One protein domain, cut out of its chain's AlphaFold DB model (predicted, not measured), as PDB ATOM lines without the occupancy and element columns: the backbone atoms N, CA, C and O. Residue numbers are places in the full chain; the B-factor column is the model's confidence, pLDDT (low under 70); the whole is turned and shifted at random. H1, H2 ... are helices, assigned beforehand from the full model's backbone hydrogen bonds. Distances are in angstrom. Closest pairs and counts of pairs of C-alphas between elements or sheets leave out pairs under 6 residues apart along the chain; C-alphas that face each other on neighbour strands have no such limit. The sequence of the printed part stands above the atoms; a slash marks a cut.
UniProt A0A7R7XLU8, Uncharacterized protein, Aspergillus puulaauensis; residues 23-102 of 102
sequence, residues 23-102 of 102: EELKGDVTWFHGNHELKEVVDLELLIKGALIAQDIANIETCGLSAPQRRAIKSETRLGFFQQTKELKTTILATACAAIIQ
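Overview. This is residues 23 to 102 of the 102 residues of an uncharacterized protein of Aspergillus puulaauensis (UniProt A0A7R7XLU8). Look for an open horseshoe of helices, with H5 as one arm, H1 and H2 packed on each other as the other arm, and H3 and H4 in the bend between them. The space between the arms is open, and residues 85 to 98, of which 86 to 98 belong to H5, stand free. You have 80 printed residues with five named helices, H1 to H5 in that order along the chain, and no named strand; the class is all helix. The whole is only just loose, close to compact, with a radius of gyration of the C-alphas of 14.1 A and spans of 38 by 31 by 20 A.

Arrangement. Start at the longest helix, H5, residues 86 to 101, which touches no helix. Before it in the chain comes H4, residues 67 to 79; H4 and H5 are apart. H3, residues 57 to 60, is close to H4 but not clearly touching it: their closest C-alphas, of Ile 60 and Arg 70, are 6.6 A apart. Go on to H2, residues 44 to 55, which only just touches H3, with 3 pairs of C-alphas within 8 A, and only at the corner by their link. H2 touches H3 with residues 52 to 53 alone, and the closest C-alphas of the two, those of Ile 53 and Asn 59, are 5.2 A apart. H1, residues 23 to 35, touches H2: their closest C-alphas, of Lys 26 and Ile 48, are 6.0 A apart. H1 and H2 run opposite ways at a steep tilt of 47 degrees. H5 is apart from H1, H2 and H3. In H1, H2, H4 and H5 every pair of O i and N i+4 is within hydrogen-bond range; H3, with four residues, is too short for such a pair, and its one O i to N i+3 pair is within range.

Along the chain. Find C-alpha 86 at (-13.541, -36.249, -51.358); from there H5 runs 22.6 A to C-alpha 101 at (-29.254, -52.454, -52.787). H4 measures 18.5 A from C-alpha 67 to C-alpha 79, and H3 5.9 A from C-alpha 57 to C-alpha 60. H2 runs 16.4 A from C-alpha 44 to C-alpha 55. H1 begins at C-alpha 23, at (-42.400, -24.160, -57.227), and reaches C-alpha 35 after 18.3 A.

Size, cuts and confidence. The two C-alphas farthest apart are those of Ala 67 and Ile 101, at 39.3 A. The printed part has no cut and ends at Gln 102, the chain's last residue. The link from H2 to H3 is tight, the other three are short, and no link is long. Read the B-factor column for the model's confidence: the mean pLDDT of the printed part is 78.8, and residues 76 to 91, 94, 97 and 102 are under 70.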
ATOM      1  N   GLU A  23     -41.201 -23.392 -57.559       91.75
ATOM      2  CA  GLU A  23     -42.400 -24.160 -57.227       91.75
ATOM      3  C   GLU A  23     -42.286 -25.610 -57.702       91.75
ATOM      4  O   GLU A  23     -42.530 -26.528 -56.916       91.75
ATOM      5  N   GLU A  24     -41.850 -25.827 -58.947       92.38
ATOM      6  CA  GLU A  24     -41.579 -27.170 -59.475       92.38
ATOM      7  C   GLU A  24     -40.494 -27.866 -58.661       92.38
ATOM      8  O   GLU A  24     -40.653 -29.023 -58.287       92.38
ATOM      9  N   LEU A  25     -39.421 -27.149 -58.310       92.94
ATOM     10  CA  LEU A  25     -38.345 -27.707 -57.499       92.94
ATOM     11  C   LEU A  25     -38.840 -28.127 -56.109       92.94
ATOM     12  O   LEU A  25     -38.480 -29.197 -55.626       92.94
ATOM     13  N   LYS A  26     -39.692 -27.321 -55.463       93.50
ATOM     14  CA  LYS A  26     -40.324 -27.697 -54.187       93.50
ATOM     15  C   LYS A  26     -41.199 -28.938 -54.334       93.50
ATOM     16  O   LYS A  26     -41.165 -29.798 -53.455       93.50
ATOM     17  N   GLY A  27     -41.963 -29.034 -55.422       92.94
ATOM     18  CA  GLY A  27     -42.775 -30.209 -55.741       92.94
ATOM     19  C   GLY A  27     -41.922 -31.466 -55.912       92.94
ATOM     20  O   GLY A  27     -42.153 -32.453 -55.214       92.94
ATOM     21  N   ASP A  28     -40.887 -31.389 -56.753       90.62
ATOM     22  CA  ASP A  28     -39.936 -32.472 -57.024       90.62
ATOM     23  C   ASP A  28     -39.258 -32.948 -55.724       90.62
ATOM     24  O   ASP A  28     -39.183 -34.146 -55.451       90.62
ATOM     25  N   VAL A  29     -38.821 -32.013 -54.873       92.25
ATOM     26  CA  VAL A  29     -38.188 -32.319 -53.580       92.25
ATOM     27  C   VAL A  29     -39.171 -32.950 -52.595       92.25
ATOM     28  O   VAL A  29     -38.809 -33.898 -51.902       92.25
ATOM     29  N   THR A  30     -40.411 -32.461 -52.533       94.25
ATOM     30  CA  THR A  30     -41.446 -33.020 -51.648       94.25
ATOM     31  C   THR A  30     -41.792 -34.450 -52.050       94.25
ATOM     32  O   THR A  30     -41.864 -35.337 -51.199       94.25
ATOM     33  N   TRP A  31     -41.954 -34.689 -53.353       93.31
ATOM     34  CA  TRP A  31     -42.188 -36.020 -53.905       93.31
ATOM     35  C   TRP A  31     -41.014 -36.960 -53.611       93.31
ATOM     36  O   TRP A  31     -41.221 -38.076 -53.139       93.31
ATOM     37  N   PHE A  32     -39.779 -36.490 -53.810       91.00
ATOM     38  CA  PHE A  32     -38.566 -37.256 -53.531       91.00
ATOM     39  C   PHE A  32     -38.436 -37.613 -52.044       91.00
ATOM     40  O   PHE A  32     -38.157 -38.760 -51.706       91.00
ATOM     41  N   HIS A  33     -38.690 -36.656 -51.149       91.31
ATOM     42  CA  HIS A  33     -38.652 -36.864 -49.698       91.31
ATOM     43  C   HIS A  33     -39.644 -37.928 -49.233       91.31
ATOM     44  O   HIS A  33     -39.282 -38.807 -48.451       91.31
ATOM     45  N   GLY A  34     -40.874 -37.875 -49.752       89.44
ATOM     46  CA  GLY A  34     -41.917 -38.845 -49.436       89.44
ATOM     47  C   GLY A  34     -41.623 -40.237 -49.989       89.44
ATOM     48  O   GLY A  34     -41.736 -41.213 -49.254       89.44
ATOM     49  N   ASN A  35     -41.216 -40.331 -51.256       92.00
ATOM     50  CA  ASN A  35     -41.014 -41.617 -51.927       92.00
ATOM     51  C   ASN A  35     -39.765 -42.369 -51.484       92.00
ATOM     52  O   ASN A  35     -39.731 -43.590 -51.593       92.00
ATOM     53  N   HIS A  36     -38.744 -41.655 -51.015       87.06
ATOM     54  CA  HIS A  36     -37.527 -42.260 -50.477       87.06
ATOM     55  C   HIS A  36     -37.519 -42.309 -48.946       87.06
ATOM     56  O   HIS A  36     -36.463 -42.512 -48.354       87.06
ATOM     57  N   GLU A  37     -38.675 -42.089 -48.306       86.94
ATOM     58  CA  GLU A  37     -38.868 -42.195 -46.855       86.94
ATOM     59  C   GLU A  37     -37.819 -41.417 -46.042       86.94
ATOM     60  O   GLU A  37     -37.392 -41.811 -44.958       86.94
ATOM     61  N   LEU A  38     -37.426 -40.243 -46.543       84.94
ATOM     62  CA  LEU A  38     -36.318 -39.462 -45.988       84.94
ATOM     63  C   LEU A  38     -36.656 -38.758 -44.669       84.94
ATOM     64  O   LEU A  38     -35.820 -38.030 -44.140       84.94
ATOM     65  N   LYS A  39     -37.857 -38.974 -44.123       85.75
ATOM     66  CA  LYS A  39     -38.362 -38.342 -42.894       85.75
ATOM     67  C   LYS A  39     -37.420 -38.517 -41.703       85.75
ATOM     68  O   LYS A  39     -37.216 -37.566 -40.961       85.75
ATOM     69  N   GLU A  40     -36.826 -39.699 -41.565       83.44
ATOM     70  CA  GLU A  40     -35.907 -40.025 -40.464       83.44
ATOM     71  C   GLU A  40     -34.463 -39.552 -40.726       83.44
ATOM     72  O   GLU A  40     -33.630 -39.552 -39.824       83.44
ATOM     73  N   VAL A  41     -34.145 -39.154 -41.965       82.88
ATOM     74  CA  VAL A  41     -32.781 -38.796 -42.395       82.88
ATOM     75  C   VAL A  41     -32.604 -37.284 -42.505       82.88
ATOM     76  O   VAL A  41     -31.555 -36.746 -42.147       82.88
ATOM     77  N   VAL A  42     -33.609 -36.584 -43.030       86.81
ATOM     78  CA  VAL A  42     -33.555 -35.142 -43.264       86.81
ATOM     79  C   VAL A  42     -34.951 -34.537 -43.190       86.81
ATOM     80  O   VAL A  42     -35.915 -35.064 -43.738       86.81
ATOM     81  N   ASP A  43     -35.054 -33.388 -42.533       90.25
ATOM     82  CA  ASP A  43     -36.284 -32.609 -42.516       90.25
ATOM     83  C   ASP A  43     -36.622 -32.059 -43.918       90.25
ATOM     84  O   ASP A  43     -35.742 -31.613 -44.663       90.25
ATOM     85  N   LEU A  44     -37.908 -32.078 -44.279       90.31
ATOM     86  CA  LEU A  44     -38.375 -31.642 -45.599       90.31
ATOM     87  C   LEU A  44     -38.069 -30.158 -45.848       90.31
ATOM     88  O   LEU A  44     -37.646 -29.785 -46.943       90.31
ATOM     89  N   GLU A  45     -38.248 -29.303 -44.840       90.62
ATOM     90  CA  GLU A  45     -37.991 -27.869 -44.961       90.62
ATOM     91  C   GLU A  45     -36.495 -27.601 -45.173       90.62
ATOM     92  O   GLU A  45     -36.114 -26.775 -46.012       90.62
ATOM     93  N   LEU A  46     -35.634 -28.334 -44.460       90.12
ATOM     94  CA  LEU A  46     -34.186 -28.278 -44.650       90.12
ATOM     95  C   LEU A  46     -33.783 -28.713 -46.067       90.12
ATOM     96  O   LEU A  46     -32.967 -28.040 -46.705       90.12
ATOM     97  N   LEU A  47     -34.377 -29.793 -46.578       90.06
ATOM     98  CA  LEU A  47     -34.097 -30.301 -47.920       90.06
ATOM     99  C   LEU A  47     -34.536 -29.311 -49.012       90.06
ATOM    100  O   LEU A  47     -33.780 -29.055 -49.950       90.06
ATOM    101  N   ILE A  48     -35.706 -28.683 -48.856       92.94
ATOM    102  CA  ILE A  48     -36.204 -27.640 -49.767       92.94
ATOM    103  C   ILE A  48     -35.263 -26.430 -49.788       92.94
ATOM    104  O   ILE A  48     -34.897 -25.951 -50.863       92.94
ATOM    105  N   LYS A  49     -34.831 -25.937 -48.618       89.81
ATOM    106  CA  LYS A  49     -33.880 -24.813 -48.531       89.81
ATOM    107  C   LYS A  49     -32.557 -25.155 -49.218       89.81
ATOM    108  O   LYS A  49     -32.037 -24.342 -49.980       89.81
ATOM    109  N   GLY A  50     -32.039 -26.362 -48.988       89.50
ATOM    110  CA  GLY A  50     -30.828 -26.854 -49.644       89.50
ATOM    111  C   GLY A  50     -30.965 -26.907 -51.167       89.50
ATOM    112  O   GLY A  50     -30.087 -26.415 -51.875       89.50
ATOM    113  N   ALA A  51     -32.086 -27.425 -51.672       91.31
ATOM    114  CA  ALA A  51     -32.361 -27.500 -53.104       91.31
ATOM    115  C   ALA A  51     -32.441 -26.110 -53.759       91.31
ATOM    116  O   ALA A  51     -31.835 -25.895 -54.808       91.31
ATOM    117  N   LEU A  52     -33.109 -25.144 -53.121       90.88
ATOM    118  CA  LEU A  52     -33.192 -23.763 -53.614       90.88
ATOM    119  C   LEU A  52     -31.815 -23.085 -53.663       90.88
ATOM    120  O   LEU A  52     -31.496 -22.404 -54.635       90.88
ATOM    121  N   ILE A  53     -30.973 -23.290 -52.650       89.81
ATOM    122  CA  ILE A  53     -29.605 -22.745 -52.624       89.81
ATOM    123  C   ILE A  53     -28.721 -23.423 -53.681       89.81
ATOM    124  O   ILE A  53     -27.898 -22.764 -54.319       89.81
ATOM    125  N   ALA A  54     -28.897 -24.729 -53.896       87.94
ATOM    126  CA  ALA A  54     -28.212 -25.469 -54.952       87.94
ATOM    127  C   ALA A  54     -28.666 -25.036 -56.355       87.94
ATOM    128  O   ALA A  54     -27.855 -25.057 -57.279       87.94
ATOM    129  N   GLN A  55     -29.927 -24.628 -56.524       88.12
ATOM    130  CA  GLN A  55     -30.451 -24.041 -57.760       88.12
ATOM    131  C   GLN A  55     -29.804 -22.678 -58.049       88.12
ATOM    132  O   GLN A  55     -29.237 -22.482 -59.130       88.12
ATOM    133  N   ASP A  56     -29.848 -21.765 -57.077       85.94
ATOM    134  CA  ASP A  56     -29.193 -20.460 -57.141       85.94
ATOM    135  C   ASP A  56     -28.679 -20.028 -55.760       85.94
ATOM    136  O   ASP A  56     -29.428 -19.931 -54.786       85.94
ATOM    137  N   ILE A  57     -27.392 -19.689 -55.692       85.00
ATOM    138  CA  ILE A  57     -26.730 -19.227 -54.471       85.00
ATOM    139  C   ILE A  57     -27.347 -17.928 -53.923       85.00
ATOM    140  O   ILE A  57     -27.259 -17.663 -52.723       85.00
ATOM    141  N   ALA A  58     -28.002 -17.127 -54.771       86.62
ATOM    142  CA  ALA A  58     -28.733 -15.933 -54.353       86.62
ATOM    143  C   ALA A  58     -29.863 -16.256 -53.355       86.62
ATOM    144  O   ALA A  58     -30.193 -15.425 -52.506       86.62
ATOM    145  N   ASN A  59     -30.387 -17.489 -53.373       86.81
ATOM    146  CA  ASN A  59     -31.446 -17.928 -52.466       86.81
ATOM    147  C   ASN A  59     -31.001 -18.037 -50.995       86.81
ATOM    148  O   ASN A  59     -31.848 -18.157 -50.110       86.81
ATOM    149  N   ILE A  60     -29.702 -17.917 -50.688       86.56
ATOM    150  CA  ILE A  60     -29.206 -17.805 -49.302       86.56
ATOM    151  C   ILE A  60     -29.876 -16.641 -48.559       86.56
ATOM    152  O   ILE A  60     -30.120 -16.734 -47.353       86.56
ATOM    153  N   GLU A  61     -30.176 -15.545 -49.256       84.38
ATOM    154  CA  GLU A  61     -30.768 -14.362 -48.628       84.38
ATOM    155  C   GLU A  61     -32.279 -14.502 -48.391       84.38
ATOM    156  O   GLU A  61     -32.807 -13.881 -47.467       84.38
ATOM    157  N   THR A  62     -32.958 -15.351 -49.170       83.62
ATOM    158  CA  THR A  62     -34.422 -15.507 -49.172       83.62
ATOM    159  C   THR A  62     -34.910 -16.754 -48.427       83.62
ATOM    160  O   THR A  62     -36.045 -16.770 -47.961       83.62
ATOM    161  N   CYS A  63     -34.063 -17.770 -48.210       85.25
ATOM    162  CA  CYS A  63     -34.431 -19.041 -47.557       85.25
ATOM    163  C   CYS A  63     -34.621 -18.976 -46.025       85.25
ATOM    164  O   CYS A  63     -34.638 -20.014 -45.361       85.25
ATOM    165  N   GLY A  64     -34.721 -17.782 -45.431       84.38
ATOM    166  CA  GLY A  64     -34.955 -17.630 -43.987       84.38
ATOM    167  C   GLY A  64     -33.846 -18.220 -43.104       84.38
ATOM    168  O   GLY A  64     -34.094 -18.600 -41.964       84.38
ATOM    169  N   LEU A  65     -32.619 -18.324 -43.622       85.00
ATOM    170  CA  LEU A  65     -31.484 -18.875 -42.884       85.00
ATOM    171  C   LEU A  65     -31.077 -17.955 -41.727       85.00
ATOM    172  O   LEU A  65     -31.029 -16.727 -41.885       85.00
ATOM    173  N   SER A  66     -30.684 -18.554 -40.603       83.94
ATOM    174  CA  SER A  66     -30.081 -17.826 -39.482       83.94
ATOM    175  C   SER A  66     -28.717 -17.228 -39.862       83.94
ATOM    176  O   SER A  66     -28.027 -17.711 -40.765       83.94
ATOM    177  N   ALA A  67     -28.284 -16.180 -39.154       82.81
ATOM    178  CA  ALA A  67     -26.992 -15.539 -39.417       82.81
ATOM    179  C   ALA A  67     -25.785 -16.509 -39.344       82.81
ATOM    180  O   ALA A  67     -24.907 -16.413 -40.208       82.81
ATOM    181  N   PRO A  68     -25.714 -17.465 -38.392       82.25
ATOM    182  CA  PRO A  68     -24.676 -18.497 -38.392       82.25
ATOM    183  C   PRO A  68     -24.702 -19.393 -39.639       82.25
ATOM    184  O   PRO A  68     -23.654 -19.601 -40.246       82.25
ATOM    185  N   GLN A  69     -25.881 -19.856 -40.070       80.12
ATOM    186  CA  GLN A  69     -26.027 -20.711 -41.258       80.12
ATOM    187  C   GLN A  69     -25.585 -19.993 -42.537       80.12
ATOM    188  O   GLN A  69     -24.816 -20.545 -43.323       80.12
ATOM    189  N   ARG A  70     -25.983 -18.724 -42.720       84.62
ATOM    190  CA  ARG A  70     -25.529 -17.917 -43.868       84.62
ATOM    191  C   ARG A  70     -24.009 -17.778 -43.894       84.62
ATOM    192  O   ARG A  70     -23.402 -17.884 -44.957       84.62
ATOM    193  N   ARG A  71     -23.384 -17.533 -42.734       82.25
ATOM    194  CA  ARG A  71     -21.922 -17.420 -42.624       82.25
ATOM    195  C   ARG A  71     -21.223 -18.731 -42.978       82.25
ATOM    196  O   ARG A  71     -20.263 -18.685 -43.744       82.25
ATOM    197  N   ALA A  72     -21.724 -19.862 -42.483       79.38
ATOM    198  CA  ALA A  72     -21.178 -21.181 -42.790       79.38
ATOM    199  C   ALA A  72     -21.182 -21.453 -44.306       79.38
ATOM    200  O   ALA A  72     -20.121 -21.660 -44.890       79.38
ATOM    201  N   ILE A  73     -22.330 -21.299 -44.971       80.12
ATOM    202  CA  ILE A  73     -22.476 -21.573 -46.414       80.12
ATOM    203  C   ILE A  73     -21.617 -20.622 -47.269       80.12
ATOM    204  O   ILE A  73     -20.942 -21.040 -48.217       80.12
ATOM    205  N   LYS A  74     -21.578 -19.325 -46.927       79.88
ATOM    206  CA  LYS A  74     -20.724 -18.347 -47.629       79.88
ATOM    207  C   LYS A  74     -19.238 -18.671 -47.465       79.88
ATOM    208  O   LYS A  74     -18.472 -18.514 -48.415       79.88
ATOM    209  N   SER A  75     -18.826 -19.127 -46.281       74.69
ATOM    210  CA  SER A  75     -17.442 -19.541 -46.035       74.69
ATOM    211  C   SER A  75     -17.065 -20.794 -46.829       74.69
ATOM    212  O   SER A  75     -15.983 -20.835 -47.406       74.69
ATOM    213  N   GLU A  76     -17.986 -21.747 -46.969       67.50
ATOM    214  CA  GLU A  76     -17.801 -22.978 -47.742       67.50
ATOM    215  C   GLU A  76     -17.667 -22.707 -49.246       67.50
ATOM    216  O   GLU A  76     -16.790 -23.250 -49.918       67.50
ATOM    217  N   THR A  77     -18.467 -21.776 -49.773       65.94
ATOM    218  CA  THR A  77     -18.347 -21.317 -51.169       65.94
ATOM    219  C   THR A  77     -16.963 -20.721 -51.432       65.94
ATOM    220  O   THR A  77     -16.360 -20.966 -52.476       65.94
ATOM    221  N   ARG A  78     -16.430 -19.973 -50.457       58.84
ATOM    222  CA  ARG A  78     -15.113 -19.326 -50.535       58.84
ATOM    223  C   ARG A  78     -13.950 -20.312 -50.394       58.84
ATOM    224  O   ARG A  78     -12.881 -20.058 -50.935       58.84
ATOM    225  N   LEU A  79     -14.163 -21.417 -49.680       57.31
ATOM    226  CA  LEU A  79     -13.198 -22.508 -49.504       57.31
ATOM    227  C   LEU A  79     -13.269 -23.557 -50.628       57.31
ATOM    228  O   LEU A  79     -12.403 -24.423 -50.716       57.31
ATOM    229  N   GLY A  80     -14.261 -23.452 -51.518       54.94
ATOM    230  CA  GLY A  80     -14.507 -24.412 -52.581       54.94
ATOM    231  C   GLY A  80     -15.163 -25.680 -52.038       54.94
ATOM    232  O   GLY A  80     -14.483 -26.639 -51.680       54.94
ATOM    233  N   PHE A  81     -16.497 -25.721 -52.100       51.94
ATOM    234  CA  PHE A  81     -17.382 -26.863 -51.786       51.94
ATOM    235  C   PHE A  81     -16.887 -28.221 -52.339       51.94
ATOM    236  O   PHE A  81     -17.211 -29.294 -51.840       51.94
ATOM    237  N   PHE A  82     -16.073 -28.200 -53.401       49.75
ATOM    238  CA  PHE A  82     -15.560 -29.384 -54.086       49.75
ATOM    239  C   PHE A  82     -14.165 -29.852 -53.674       49.75
ATOM    240  O   PHE A  82     -13.779 -30.963 -54.046       49.75
ATOM    241  N   GLN A  83     -13.411 -29.035 -52.943       49.09
ATOM    242  CA  GLN A  83     -12.018 -29.335 -52.616       49.09
ATOM    243  C   GLN A  83     -11.901 -30.126 -51.307       49.09
ATOM    244  O   GLN A  83     -11.003 -30.953 -51.173       49.09
ATOM    245  N   GLN A  84     -12.870 -29.962 -50.399       48.09
ATOM    246  CA  GLN A  84     -12.935 -30.670 -49.115       48.09
ATOM    247  C   GLN A  84     -13.776 -31.965 -49.163       48.09
ATOM    248  O   GLN A  84     -13.662 -32.824 -48.298       48.09
ATOM    249  N   THR A  85     -14.598 -32.165 -50.197       53.69
ATOM    250  CA  THR A  85     -15.643 -33.206 -50.233       53.69
ATOM    251  C   THR A  85     -15.216 -34.556 -50.806       53.69
ATOM    252  O   THR A  85     -16.080 -35.335 -51.192       53.69
ATOM    253  N   LYS A  86     -13.922 -34.901 -50.881       54.66
ATOM    254  CA  LYS A  86     -13.541 -36.249 -51.358       54.66
ATOM    255  C   LYS A  86     -14.187 -37.344 -50.500       54.66
ATOM    256  O   LYS A  86     -14.829 -38.224 -51.062       54.66
ATOM    257  N   GLU A  87     -14.106 -37.211 -49.178       54.56
ATOM    258  CA  GLU A  87     -14.719 -38.152 -48.233       54.56
ATOM    259  C   GLU A  87     -16.243 -38.011 -48.154       54.56
ATOM    260  O   GLU A  87     -16.963 -39.012 -48.113       54.56
ATOM    261  N   LEU A  88     -16.763 -36.780 -48.201       62.94
ATOM    262  CA  LEU A  88     -18.210 -36.549 -48.154       62.94
ATOM    263  C   LEU A  88     -18.909 -37.103 -49.406       62.94
ATOM    264  O   LEU A  88     -19.964 -37.718 -49.301       62.94
ATOM    265  N   LYS A  89     -18.298 -36.972 -50.590       56.50
ATOM    266  CA  LYS A  89     -18.813 -37.547 -51.842       56.50
ATOM    267  C   LYS A  89     -18.807 -39.067 -51.828       56.50
ATOM    268  O   LYS A  89     -19.788 -39.658 -52.263       56.50
ATOM    269  N   THR A  90     -17.728 -39.701 -51.354       65.12
ATOM    270  CA  THR A  90     -17.692 -41.166 -51.218       65.12
ATOM    271  C   THR A  90     -18.731 -41.650 -50.224       65.12
ATOM    272  O   THR A  90     -19.373 -42.657 -50.482       65.12
ATOM    273  N   THR A  91     -18.954 -40.904 -49.141       68.75
ATOM    274  CA  THR A  91     -19.966 -41.243 -48.135       68.75
ATOM    275  C   THR A  91     -21.376 -41.124 -48.706       68.75
ATOM    276  O   THR A  91     -22.154 -42.064 -48.586       68.75
ATOM    277  N   ILE A  92     -21.701 -40.025 -49.398       73.81
ATOM    278  CA  ILE A  92     -23.006 -39.852 -50.057       73.81
ATOM    279  C   ILE A  92     -23.223 -40.936 -51.121       73.81
ATOM    280  O   ILE A  92     -24.285 -41.547 -51.155       73.81
ATOM    281  N   LEU A  93     -22.216 -41.222 -51.955       72.00
ATOM    282  CA  LEU A  93     -22.308 -42.259 -52.987       72.00
ATOM    283  C   LEU A  93     -22.487 -43.659 -52.385       72.00
ATOM    284  O   LEU A  93     -23.325 -44.418 -52.863       72.00
ATOM    285  N   ALA A  94     -21.722 -43.996 -51.343       68.19
ATOM    286  CA  ALA A  94     -21.829 -45.275 -50.649       68.19
ATOM    287  C   ALA A  94     -23.194 -45.427 -49.970       68.19
ATOM    288  O   ALA A  94     -23.815 -46.477 -50.087       68.19
ATOM    289  N   THR A  95     -23.688 -44.365 -49.333       70.69
ATOM    290  CA  THR A  95     -25.002 -44.356 -48.677       70.69
ATOM    291  C   THR A  95     -26.128 -44.487 -49.704       70.69
ATOM    292  O   THR A  95     -27.028 -45.297 -49.518       70.69
ATOM    293  N   ALA A  96     -26.046 -43.776 -50.832       71.44
ATOM    294  CA  ALA A  96     -27.015 -43.903 -51.921       71.44
ATOM    295  C   ALA A  96     -26.985 -45.299 -52.567       71.44
ATOM    296  O   ALA A  96     -28.038 -45.868 -52.827       71.44
ATOM    297  N   CYS A  97     -25.802 -45.891 -52.782       64.38
ATOM    298  CA  CYS A  97     -25.701 -47.268 -53.281       64.38
ATOM    299  C   CYS A  97     -26.261 -48.280 -52.274       64.38
ATOM    300  O   CYS A  97     -26.967 -49.201 -52.669       64.38
ATOM    301  N   ALA A  98     -25.990 -48.096 -50.980       71.31
ATOM    302  CA  ALA A  98     -26.537 -48.949 -49.931       71.31
ATOM    303  C   ALA A  98     -28.069 -48.861 -49.850       71.31
ATOM    304  O   ALA A  98     -28.705 -49.873 -49.583       71.31
ATOM    305  N   ALA A  99     -28.653 -47.689 -50.107       70.06
ATOM    306  CA  ALA A  99     -30.102 -47.489 -50.142       70.06
ATOM    307  C   ALA A  99     -30.782 -48.050 -51.408       70.06
ATOM    308  O   ALA A  99     -31.992 -48.212 -51.415       70.06
ATOM    309  N   ILE A 100     -30.027 -48.315 -52.481       70.06
ATOM    310  CA  ILE A 100     -30.545 -48.935 -53.717       70.06
ATOM    311  C   ILE A 100     -30.469 -50.470 -53.650       70.06
ATOM    312  O   ILE A 100     -31.238 -51.157 -54.316       70.06
ATOM    313  N   ILE A 101     -29.495 -51.007 -52.908       74.44
ATOM    314  CA  ILE A 101     -29.254 -52.454 -52.787       74.44
ATOM    315  C   ILE A 101     -30.110 -53.094 -51.676       74.44
ATOM    316  O   ILE A 101     -30.349 -54.300 -51.733       74.44
ATOM    317  N   GLN A 102     -30.545 -52.315 -50.679       44.38
ATOM    318  CA  GLN A 102     -31.498 -52.734 -49.637       44.38
ATOM    319  C   GLN A 102     -32.939 -52.567 -50.114       44.38
ATOM    320  O   GLN A 102     -33.756 -53.442 -49.755       44.38
TER     321      GLN A 102